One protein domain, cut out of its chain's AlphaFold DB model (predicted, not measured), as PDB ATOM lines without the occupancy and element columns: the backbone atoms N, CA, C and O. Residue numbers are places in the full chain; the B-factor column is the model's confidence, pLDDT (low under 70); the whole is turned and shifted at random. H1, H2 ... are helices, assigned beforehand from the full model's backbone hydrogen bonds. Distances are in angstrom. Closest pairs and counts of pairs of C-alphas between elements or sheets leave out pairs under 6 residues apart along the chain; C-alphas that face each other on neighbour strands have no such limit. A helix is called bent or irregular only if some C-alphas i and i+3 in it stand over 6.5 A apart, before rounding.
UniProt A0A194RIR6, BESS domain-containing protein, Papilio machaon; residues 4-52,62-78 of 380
ATOM      1  N   LEU A   4     146.730 181.333 164.368       42.91
ATOM      2  CA  LEU A   4     147.967 180.585 164.650       42.91
ATOM      3  C   LEU A   4     147.961 179.895 166.030       42.91
ATOM      4  O   LEU A   4     148.670 178.912 166.233       42.91
ATOM      5  N   SER A   5     147.131 180.359 166.974       48.78
ATOM      6  CA  SER A   5     147.076 179.792 168.333       48.78
ATOM      7  C   SER A   5     146.321 178.457 168.398       48.78
ATOM      8  O   SER A   5     146.661 177.603 169.218       48.78
ATOM      9  N   ALA A   6     145.330 178.245 167.527       47.81
ATOM     10  CA  ALA A   6     144.551 177.005 167.492       47.81
ATOM     11  C   ALA A   6     145.343 175.845 166.862       47.81
ATOM     12  O   ALA A   6     145.326 174.727 167.375       47.81
ATOM     13  N   PHE A   7     146.124 176.130 165.815       42.38
ATOM     14  CA  PHE A   7     146.893 175.115 165.092       42.38
ATOM     15  C   PHE A   7     148.034 174.520 165.937       42.38
ATOM     16  O   PHE A   7     148.251 173.309 165.950       42.38
ATOM     17  N   VAL A   8     148.717 175.351 166.734       52.69
ATOM     18  CA  VAL A   8     149.789 174.894 167.638       52.69
ATOM     19  C   VAL A   8     149.236 174.051 168.795       52.69
ATOM     20  O   VAL A   8     149.883 173.091 169.217       52.69
ATOM     21  N   ARG A   9     148.023 174.349 169.284       49.28
ATOM     22  CA  ARG A   9     147.374 173.555 170.343       49.28
ATOM     23  C   ARG A   9     146.903 172.190 169.837       49.28
ATOM     24  O   ARG A   9     147.085 171.207 170.551       49.28
ATOM     25  N   HIS A  10     146.395 172.104 168.607       46.09
ATOM     26  CA  HIS A  10     145.977 170.829 168.015       46.09
ATOM     27  C   HIS A  10     147.175 169.892 167.769       46.09
ATOM     28  O   HIS A  10     147.157 168.728 168.168       46.09
ATOM     29  N   PHE A  11     148.286 170.426 167.247       45.31
ATOM     30  CA  PHE A  11     149.514 169.647 167.025       45.31
ATOM     31  C   PHE A  11     150.184 169.172 168.329       45.31
ATOM     32  O   PHE A  11     150.831 168.120 168.367       45.31
ATOM     33  N   ALA A  12     150.045 169.935 169.417       49.44
ATOM     34  CA  ALA A  12     150.546 169.540 170.732       49.44
ATOM     35  C   ALA A  12     149.718 168.400 171.354       49.44
ATOM     36  O   ALA A  12     150.287 167.532 172.028       49.44
ATOM     37  N   TYR A  13     148.408 168.370 171.089       42.91
ATOM     38  CA  TYR A  13     147.492 167.341 171.580       42.91
ATOM     39  C   TYR A  13     147.699 165.996 170.857       42.91
ATOM     40  O   TYR A  13     147.869 164.962 171.504       42.91
ATOM     41  N   GLU A  14     147.864 165.997 169.531       44.22
ATOM     42  CA  GLU A  14     148.186 164.769 168.782       44.22
ATOM     43  C   GLU A  14     149.554 164.177 169.165       44.22
ATOM     44  O   GLU A  14     149.707 162.962 169.321       44.22
ATOM     45  N   ARG A  15     150.557 165.026 169.434       48.50
ATOM     46  CA  ARG A  15     151.874 164.572 169.918       48.50
ATOM     47  C   ARG A  15     151.852 163.966 171.317       48.50
ATOM     48  O   ARG A  15     152.773 163.215 171.652       48.50
ATOM     49  N   THR A  16     150.869 164.310 172.147       46.25
ATOM     50  CA  THR A  16     150.730 163.753 173.500       46.25
ATOM     51  C   THR A  16     149.915 162.463 173.505       46.25
ATOM     52  O   THR A  16     150.274 161.546 174.247       46.25
ATOM     53  N   VAL A  17     148.922 162.328 172.622       49.06
ATOM     54  CA  VAL A  17     148.129 161.097 172.461       49.06
ATOM     55  C   VAL A  17     148.949 159.976 171.805       49.06
ATOM     56  O   VAL A  17     149.003 158.871 172.347       49.06
ATOM     57  N   CYS A  18     149.744 160.268 170.766       43.91
ATOM     58  CA  CYS A  18     150.673 159.287 170.175       43.91
ATOM     59  C   CYS A  18     151.802 158.839 171.122       43.91
ATOM     60  O   CYS A  18     152.493 157.859 170.858       43.91
ATOM     61  N   ARG A  19     152.025 159.535 172.245       48.78
ATOM     62  CA  ARG A  19     153.104 159.203 173.186       48.78
ATOM     63  C   ARG A  19     152.707 158.197 174.262       48.78
ATOM     64  O   ARG A  19     153.606 157.727 174.962       48.78
ATOM     65  N   ARG A  20     151.409 157.913 174.432       46.28
ATOM     66  CA  ARG A  20     150.879 157.244 175.631       46.28
ATOM     67  C   ARG A  20     150.441 155.785 175.418       46.28
ATOM     68  O   ARG A  20     150.169 155.116 176.405       46.28
ATOM     69  N   LEU A  21     150.466 155.266 174.185       48.22
ATOM     70  CA  LEU A  21     150.086 153.873 173.867       48.22
ATOM     71  C   LEU A  21     151.204 153.018 173.245       48.22
ATOM     72  O   LEU A  21     150.975 151.879 172.844       48.22
ATOM     73  N   GLU A  22     152.440 153.511 173.196       51.00
ATOM     74  CA  GLU A  22     153.575 152.677 172.797       51.00
ATOM     75  C   GLU A  22     154.114 151.929 174.016       51.00
ATOM     76  O   GLU A  22     154.765 152.522 174.882       51.00
ATOM     77  N   SER A  23     153.892 150.611 174.070       55.41
ATOM     78  CA  SER A  23     154.685 149.743 174.948       55.41
ATOM     79  C   SER A  23     156.174 150.068 174.762       55.41
ATOM     80  O   SER A  23     156.651 150.308 173.646       55.41
ATOM     81  N   THR A  24     156.920 150.119 175.864       59.16
ATOM     82  CA  THR A  24     158.332 150.535 175.881       59.16
ATOM     83  C   THR A  24     159.218 149.695 174.959       59.16
ATOM     84  O   THR A  24     160.261 150.181 174.518       59.16
ATOM     85  N   ASP A  25     158.798 148.478 174.612       67.19
ATOM     86  CA  ASP A  25     159.509 147.602 173.682       67.19
ATOM     87  C   ASP A  25     159.207 147.910 172.211       67.19
ATOM     88  O   ASP A  25     160.134 147.934 171.399       67.19
ATOM     89  N   GLY A  26     157.971 148.292 171.870       70.50
ATOM     90  CA  GLY A  26     157.636 148.765 170.522       70.50
ATOM     91  C   GLY A  26     158.428 150.020 170.136       70.50
ATOM     92  O   GLY A  26     158.981 150.107 169.039       70.50
ATOM     93  N   ARG A  27     158.593 150.958 171.079       78.81
ATOM     94  CA  ARG A  27     159.378 152.180 170.849       78.81
ATOM     95  C   ARG A  27     160.856 151.895 170.572       78.81
ATOM     96  O   ARG A  27     161.455 152.559 169.724       78.81
ATOM     97  N   LYS A  28     161.473 150.945 171.284       86.50
ATOM     98  CA  LYS A  28     162.892 150.604 171.077       86.50
ATOM     99  C   LYS A  28     163.115 150.020 169.689       86.50
ATOM    100  O   LYS A  28     164.083 150.404 169.033       86.50
ATOM    101  N   GLU A  29     162.211 149.156 169.233       82.25
ATOM    102  CA  GLU A  29     162.328 148.512 167.926       82.25
ATOM    103  C   GLU A  29     162.117 149.511 166.785       82.25
ATOM    104  O   GLU A  29     162.923 149.568 165.858       82.25
ATOM    105  N   VAL A  30     161.127 150.403 166.905       88.38
ATOM    106  CA  VAL A  30     160.926 151.503 165.946       88.38
ATOM    107  C   VAL A  30     162.155 152.413 165.891       88.38
ATOM    108  O   VAL A  30     162.640 152.738 164.808       88.38
ATOM    109  N   GLN A  31     162.728 152.784 167.040       90.94
ATOM    110  CA  GLN A  31     163.947 153.597 167.062       90.94
ATOM    111  C   GLN A  31     165.161 152.868 166.478       90.94
ATOM    112  O   GLN A  31     165.987 153.497 165.815       90.94
ATOM    113  N   LYS A  32     165.303 151.564 166.732       93.62
ATOM    114  CA  LYS A  32     166.370 150.729 166.170       93.62
ATOM    115  C   LYS A  32     166.242 150.646 164.651       93.62
ATOM    116  O   LYS A  32     167.221 150.903 163.953       93.62
ATOM    117  N   ARG A  33     165.033 150.397 164.142       93.50
ATOM    118  CA  ARG A  33     164.740 150.377 162.706       93.50
ATOM    119  C   ARG A  33     164.991 151.740 162.067       93.50
ATOM    120  O   ARG A  33     165.660 151.813 161.043       93.50
ATOM    121  N   TRP A  34     164.558 152.829 162.703       94.44
ATOM    122  CA  TRP A  34     164.813 154.188 162.217       94.44
ATOM    123  C   TRP A  34     166.305 154.536 162.174       94.44
ATOM    124  O   TRP A  34     166.761 155.144 161.206       94.44
ATOM    125  N   ARG A  35     167.082 154.123 163.187       94.69
ATOM    126  CA  ARG A  35     168.550 154.240 163.169       94.69
ATOM    127  C   ARG A  35     169.141 153.473 161.988       94.69
ATOM    128  O   ARG A  35     169.818 154.082 161.174       94.69
ATOM    129  N   SER A  36     168.771 152.204 161.814       95.38
ATOM    130  CA  SER A  36     169.243 151.374 160.697       95.38
ATOM    131  C   SER A  36     168.946 151.985 159.321       95.38
ATOM    132  O   SER A  36     169.812 151.985 158.446       95.38
ATOM    133  N   ILE A  37     167.735 152.518 159.116       94.19
ATOM    134  CA  ILE A  37     167.334 153.164 157.855       94.19
ATOM    135  C   ILE A  37     168.170 154.429 157.619       94.19
ATOM    136  O   ILE A  37     168.676 154.641 156.517       94.19
ATOM    137  N   ARG A  38     168.347 155.257 158.655       94.12
ATOM    138  CA  ARG A  38     169.158 156.478 158.585       94.12
ATOM    139  C   ARG A  38     170.627 156.177 158.292       94.12
ATOM    140  O   ARG A  38     171.228 156.871 157.475       94.12
ATOM    141  N   ASP A  39     171.190 155.165 158.940       93.06
ATOM    142  CA  ASP A  39     172.592 154.777 158.782       93.06
ATOM    143  C   ASP A  39     172.839 154.217 157.378       93.06
ATOM    144  O   ASP A  39     173.790 154.624 156.713       93.06
ATOM    145  N   SER A  40     171.929 153.374 156.876       93.25
ATOM    146  CA  SER A  40     171.984 152.838 155.507       93.25
ATOM    147  C   SER A  40     171.946 153.952 154.463       93.25
ATOM    148  O   SER A  40     172.781 153.988 153.560       93.25
ATOM    149  N   TYR A  41     171.030 154.906 154.636       92.94
ATOM    150  CA  TYR A  41     170.921 156.072 153.769       92.94
ATOM    151  C   TYR A  41     172.154 156.985 153.851       92.94
ATOM    152  O   TYR A  41     172.669 157.443 152.835       92.94
ATOM    153  N   THR A  42     172.682 157.229 155.052       90.69
ATOM    154  CA  THR A  42     173.888 158.053 155.232       90.69
ATOM    155  C   THR A  42     175.103 157.383 154.594       90.69
ATOM    156  O   THR A  42     175.927 158.059 153.977       90.69
ATOM    157  N   LYS A  43     175.206 156.053 154.696       90.81
ATOM    158  CA  LYS A  43     176.252 155.257 154.048       90.81
ATOM    159  C   LYS A  43     176.150 155.353 152.526       90.81
ATOM    160  O   LYS A  43     177.157 155.646 151.888       90.81
ATOM    161  N   SER A  44     174.962 155.178 151.941       87.81
ATOM    162  CA  SER A  44     174.776 155.321 150.489       87.81
ATOM    163  C   SER A  44     175.027 156.754 150.010       87.81
ATOM    164  O   SER A  44     175.619 156.942 148.948       87.81
ATOM    165  N   PHE A  45     174.645 157.755 150.811       86.19
ATOM    166  CA  PHE A  45     174.874 159.169 150.523       86.19
ATOM    167  C   PHE A  45     176.367 159.520 150.512       86.19
ATOM    168  O   PHE A  45     176.851 160.122 149.558       86.19
ATOM    169  N   ARG A  46     177.127 159.078 151.525       85.38
ATOM    170  CA  ARG A  46     178.585 159.292 151.597       85.38
ATOM    171  C   ARG A  46     179.360 158.563 150.505       85.38
ATOM    172  O   ARG A  46     180.411 159.037 150.103       85.38
ATOM    173  N   GLN A  47     178.846 157.436 150.016       83.50
ATOM    174  CA  GLN A  47     179.439 156.710 148.889       83.50
ATOM    175  C   GLN A  47     179.231 157.414 147.534       83.50
ATOM    176  O   GLN A  47     179.601 156.850 146.511       83.50
ATOM    177  N   GLY A  48     178.599 158.595 147.492       75.00
ATOM    178  CA  GLY A  48     178.327 159.322 146.246       75.00
ATOM    179  C   GLY A  48     177.226 158.694 145.382       75.00
ATOM    180  O   GLY A  48     176.857 159.248 144.354       75.00
ATOM    181  N   LYS A  49     176.622 157.580 145.820       65.50
ATOM    182  CA  LYS A  49     175.608 156.801 145.078       65.50
ATOM    183  C   LYS A  49     174.204 157.417 145.106       65.50
ATOM    184  O   LYS A  49     173.220 156.739 144.814       65.50
ATOM    185  N   CYS A  50     174.075 158.657 145.567       56.72
ATOM    186  CA  CYS A  50     172.789 159.308 145.820       56.72
ATOM    187  C   CYS A  50     172.683 160.713 145.213       56.72
ATOM    188  O   CYS A  50     171.619 161.317 145.294       56.72
ATOM    189  N   ALA A  51     173.733 161.238 144.576       63.25
ATOM    190  CA  ALA A  51     173.594 162.475 143.817       63.25
ATOM    191  C   ALA A  51     172.725 162.195 142.572       63.25
ATOM    192  O   ALA A  51     173.080 161.300 141.799       63.25
ATOM    193  N   PRO A  52     171.602 162.914 142.369       58.50
ATOM    194  CA  PRO A  52     170.705 162.687 141.233       58.50
ATOM    195  C   PRO A  52     171.403 162.810 139.877       58.50
ATOM    196  O   PRO A  52     170.983 162.157 138.930       58.50
ATOM    197  N   TYR A  62     169.653 154.031 146.583       89.00
ATOM    198  CA  TYR A  62     168.934 153.580 147.770       89.00
ATOM    199  C   TYR A  62     167.423 153.698 147.536       89.00
ATOM    200  O   TYR A  62     166.941 154.764 147.150       89.00
ATOM    201  N   GLN A  63     166.678 152.618 147.780       89.50
ATOM    202  CA  GLN A  63     165.253 152.516 147.439       89.50
ATOM    203  C   GLN A  63     164.409 153.655 148.036       89.50
ATOM    204  O   GLN A  63     163.495 154.151 147.388       89.50
ATOM    205  N   TYR A  64     164.762 154.125 149.238       90.56
ATOM    206  CA  TYR A  64     164.048 155.200 149.937       90.56
ATOM    207  C   TYR A  64     164.716 156.576 149.802       90.56
ATOM    208  O   TYR A  64     164.571 157.435 150.673       90.56
ATOM    209  N   HIS A  65     165.499 156.795 148.742       89.19
ATOM    210  CA  HIS A  65     166.242 158.041 148.556       89.19
ATOM    211  C   HIS A  65     165.330 159.278 148.537       89.19
ATOM    212  O   HIS A  65     165.607 160.259 149.226       89.19
ATOM    213  N   LYS A  66     164.213 159.224 147.793       88.94
ATOM    214  CA  LYS A  66     163.268 160.348 147.667       88.94
ATOM    215  C   LYS A  66     162.658 160.716 149.025       88.94
ATOM    216  O   LYS A  66     162.638 161.892 149.379       88.94
ATOM    217  N   GLN A  67     162.248 159.718 149.807       92.56
ATOM    218  CA  GLN A  67     161.637 159.891 151.129       92.56
ATOM    219  C   GLN A  67     162.639 160.386 152.177       92.56
ATOM    220  O   GLN A  67     162.262 161.137 153.068       92.56
ATOM    221  N   MET A  68     163.912 159.992 152.075       92.69
ATOM    222  CA  MET A  68     164.958 160.366 153.036       92.69
ATOM    223  C   MET A  68     165.710 161.655 152.664       92.69
ATOM    224  O   MET A  68     166.512 162.138 153.463       92.69
ATOM    225  N   SER A  69     165.414 162.251 151.502       89.75
ATOM    226  CA  SER A  69     166.077 163.452 150.963       89.75
ATOM    227  C   SER A  69     166.068 164.668 151.899       89.75
ATOM    228  O   SER A  69     166.992 165.480 151.862       89.75
ATOM    229  N   PHE A  70     165.096 164.778 152.810       93.12
ATOM    230  CA  PHE A  70     165.063 165.846 153.817       93.12
ATOM    231  C   PHE A  70     166.272 165.820 154.772       93.12
ATOM    232  O   PHE A  70     166.627 166.845 155.358       93.12
ATOM    233  N   LEU A  71     166.941 164.668 154.921       90.31
ATOM    234  CA  LEU A  71     168.159 164.544 155.721       90.31
ATOM    235  C   LEU A  71     169.398 165.119 155.027       90.31
ATOM    236  O   LEU A  71     170.390 165.369 155.715       90.31
ATOM    237  N   HIS A  72     169.361 165.369 153.711       85.69
ATOM    238  CA  HIS A  72     170.500 165.909 152.961       85.69
ATOM    239  C   HIS A  72     171.069 167.170 153.613       85.69
ATOM    240  O   HIS A  72     172.275 167.261 153.828       85.69
ATOM    241  N   ARG A  73     170.200 168.101 154.026       85.06
ATOM    242  CA  ARG A  73     170.619 169.362 154.656       85.06
ATOM    243  C   ARG A  73     171.385 169.134 155.963       85.06
ATOM    244  O   ARG A  73     172.354 169.830 156.245       85.06
ATOM    245  N   ALA A  74     170.984 168.140 156.754       85.31
ATOM    246  CA  ALA A  74     171.673 167.792 157.997       85.31
ATOM    247  C   ALA A  74     173.026 167.100 157.749       85.31
ATOM    248  O   ALA A  74     173.939 167.228 158.567       85.31
ATOM    249  N   LEU A  75     173.158 166.379 156.631       82.69
ATOM    250  CA  LEU A  75     174.378 165.671 156.245       82.69
ATOM    251  C   LEU A  75     175.411 166.588 155.573       82.69
ATOM    252  O   LEU A  75     176.595 166.447 155.854       82.69
ATOM    253  N   GLN A  76     174.980 167.552 154.757       80.69
ATOM    254  CA  GLN A  76     175.864 168.511 154.076       80.69
ATOM    255  C   GLN A  76     176.595 169.444 155.052       80.69
ATOM    256  O   GLN A  76     177.758 169.777 154.850       80.69
ATOM    257  N   ASN A  77     175.952 169.804 156.165       75.81
ATOM    258  CA  ASN A  77     176.545 170.690 157.174       75.81
ATOM    259  C   ASN A  77     177.614 170.003 158.043       75.81
ATOM    260  O   ASN A  77     178.300 170.652 158.836       75.81
ATOM    261  N   ARG A  78     177.770 168.680 157.927       72.44
ATOM    262  CA  ARG A  78     178.808 167.926 158.629       72.44
ATOM    263  C   ARG A  78     180.042 167.900 157.735       72.44
ATOM    264  O   ARG A  78     180.194 166.985 156.931       72.44
TER     265      ARG A  78
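Overview. This is residues 4 to 52 and 62 to 78 of the 380 residues of the protein "BESS domain-containing protein" of Papilio machaon (UniProt A0A194RIR6). Two helices, H1 and the long straight H2, make an open V with the short link between them at its corner; H1 is a free arm that touches no helix, and H3 packs across H2 at residues 38 to 42, away from that corner. The printed part has 66 residues with three named helices, H1, H2 and H3 in chain order, and no named strand; the class is all helix. It is only just extended, close to loose, with a radius of gyration of the C-alphas of 16.3 A, and spans 42 by 35 by 22 A.

Along the chain. Find C-alpha 24 at (158.332, 150.535, 175.881); from there H2, residues 24 to 46, runs 32.8 A to C-alpha 46 at (178.585, 159.292, 151.597). Go back to C-alpha 4 at (147.967, 180.585, 164.650) for H1, residues 4 to 17, 21.0 A long. Past the cut, H3 takes residues 65 to 76, 15.3 A long; it is irregular, with C-alphas 67 and 70 standing 7.4 A apart.

Arrangement. Look first at Tyr 41 of H2 and His 65 of H3, whose C-alphas, 7.3 A apart, are the closest of the two helices. H2 and H3 touch, H2 with residues 38 to 42 alone, and their lines are about perpendicular at 75 degrees. H1 is apart from both H2 and H3. O i to N i+4 pairs are within hydrogen-bond range in 8 of 10 cases in H1, 18 of 19 in H2 and 3 of 8 in H3, where 5 of 9 O i to N i+3 pairs are within range.

Size, cuts and confidence. The C-alphas of Ala 6 and Gln 47, the two farthest apart, are 44.4 A apart. Residues 4 to 18, 20 to 26 and 28 to 36 stand free. The link from H1 to H2 is short, with 6 residues; the link from H2 to H3 runs across the cut, where residues 53 to 61 are not printed and C-alphas 52 and 62 are 11.3 A apart. Mean pLDDT of the printed part is 73.2; residues 4 to 25 and 49 to 52 are under 70.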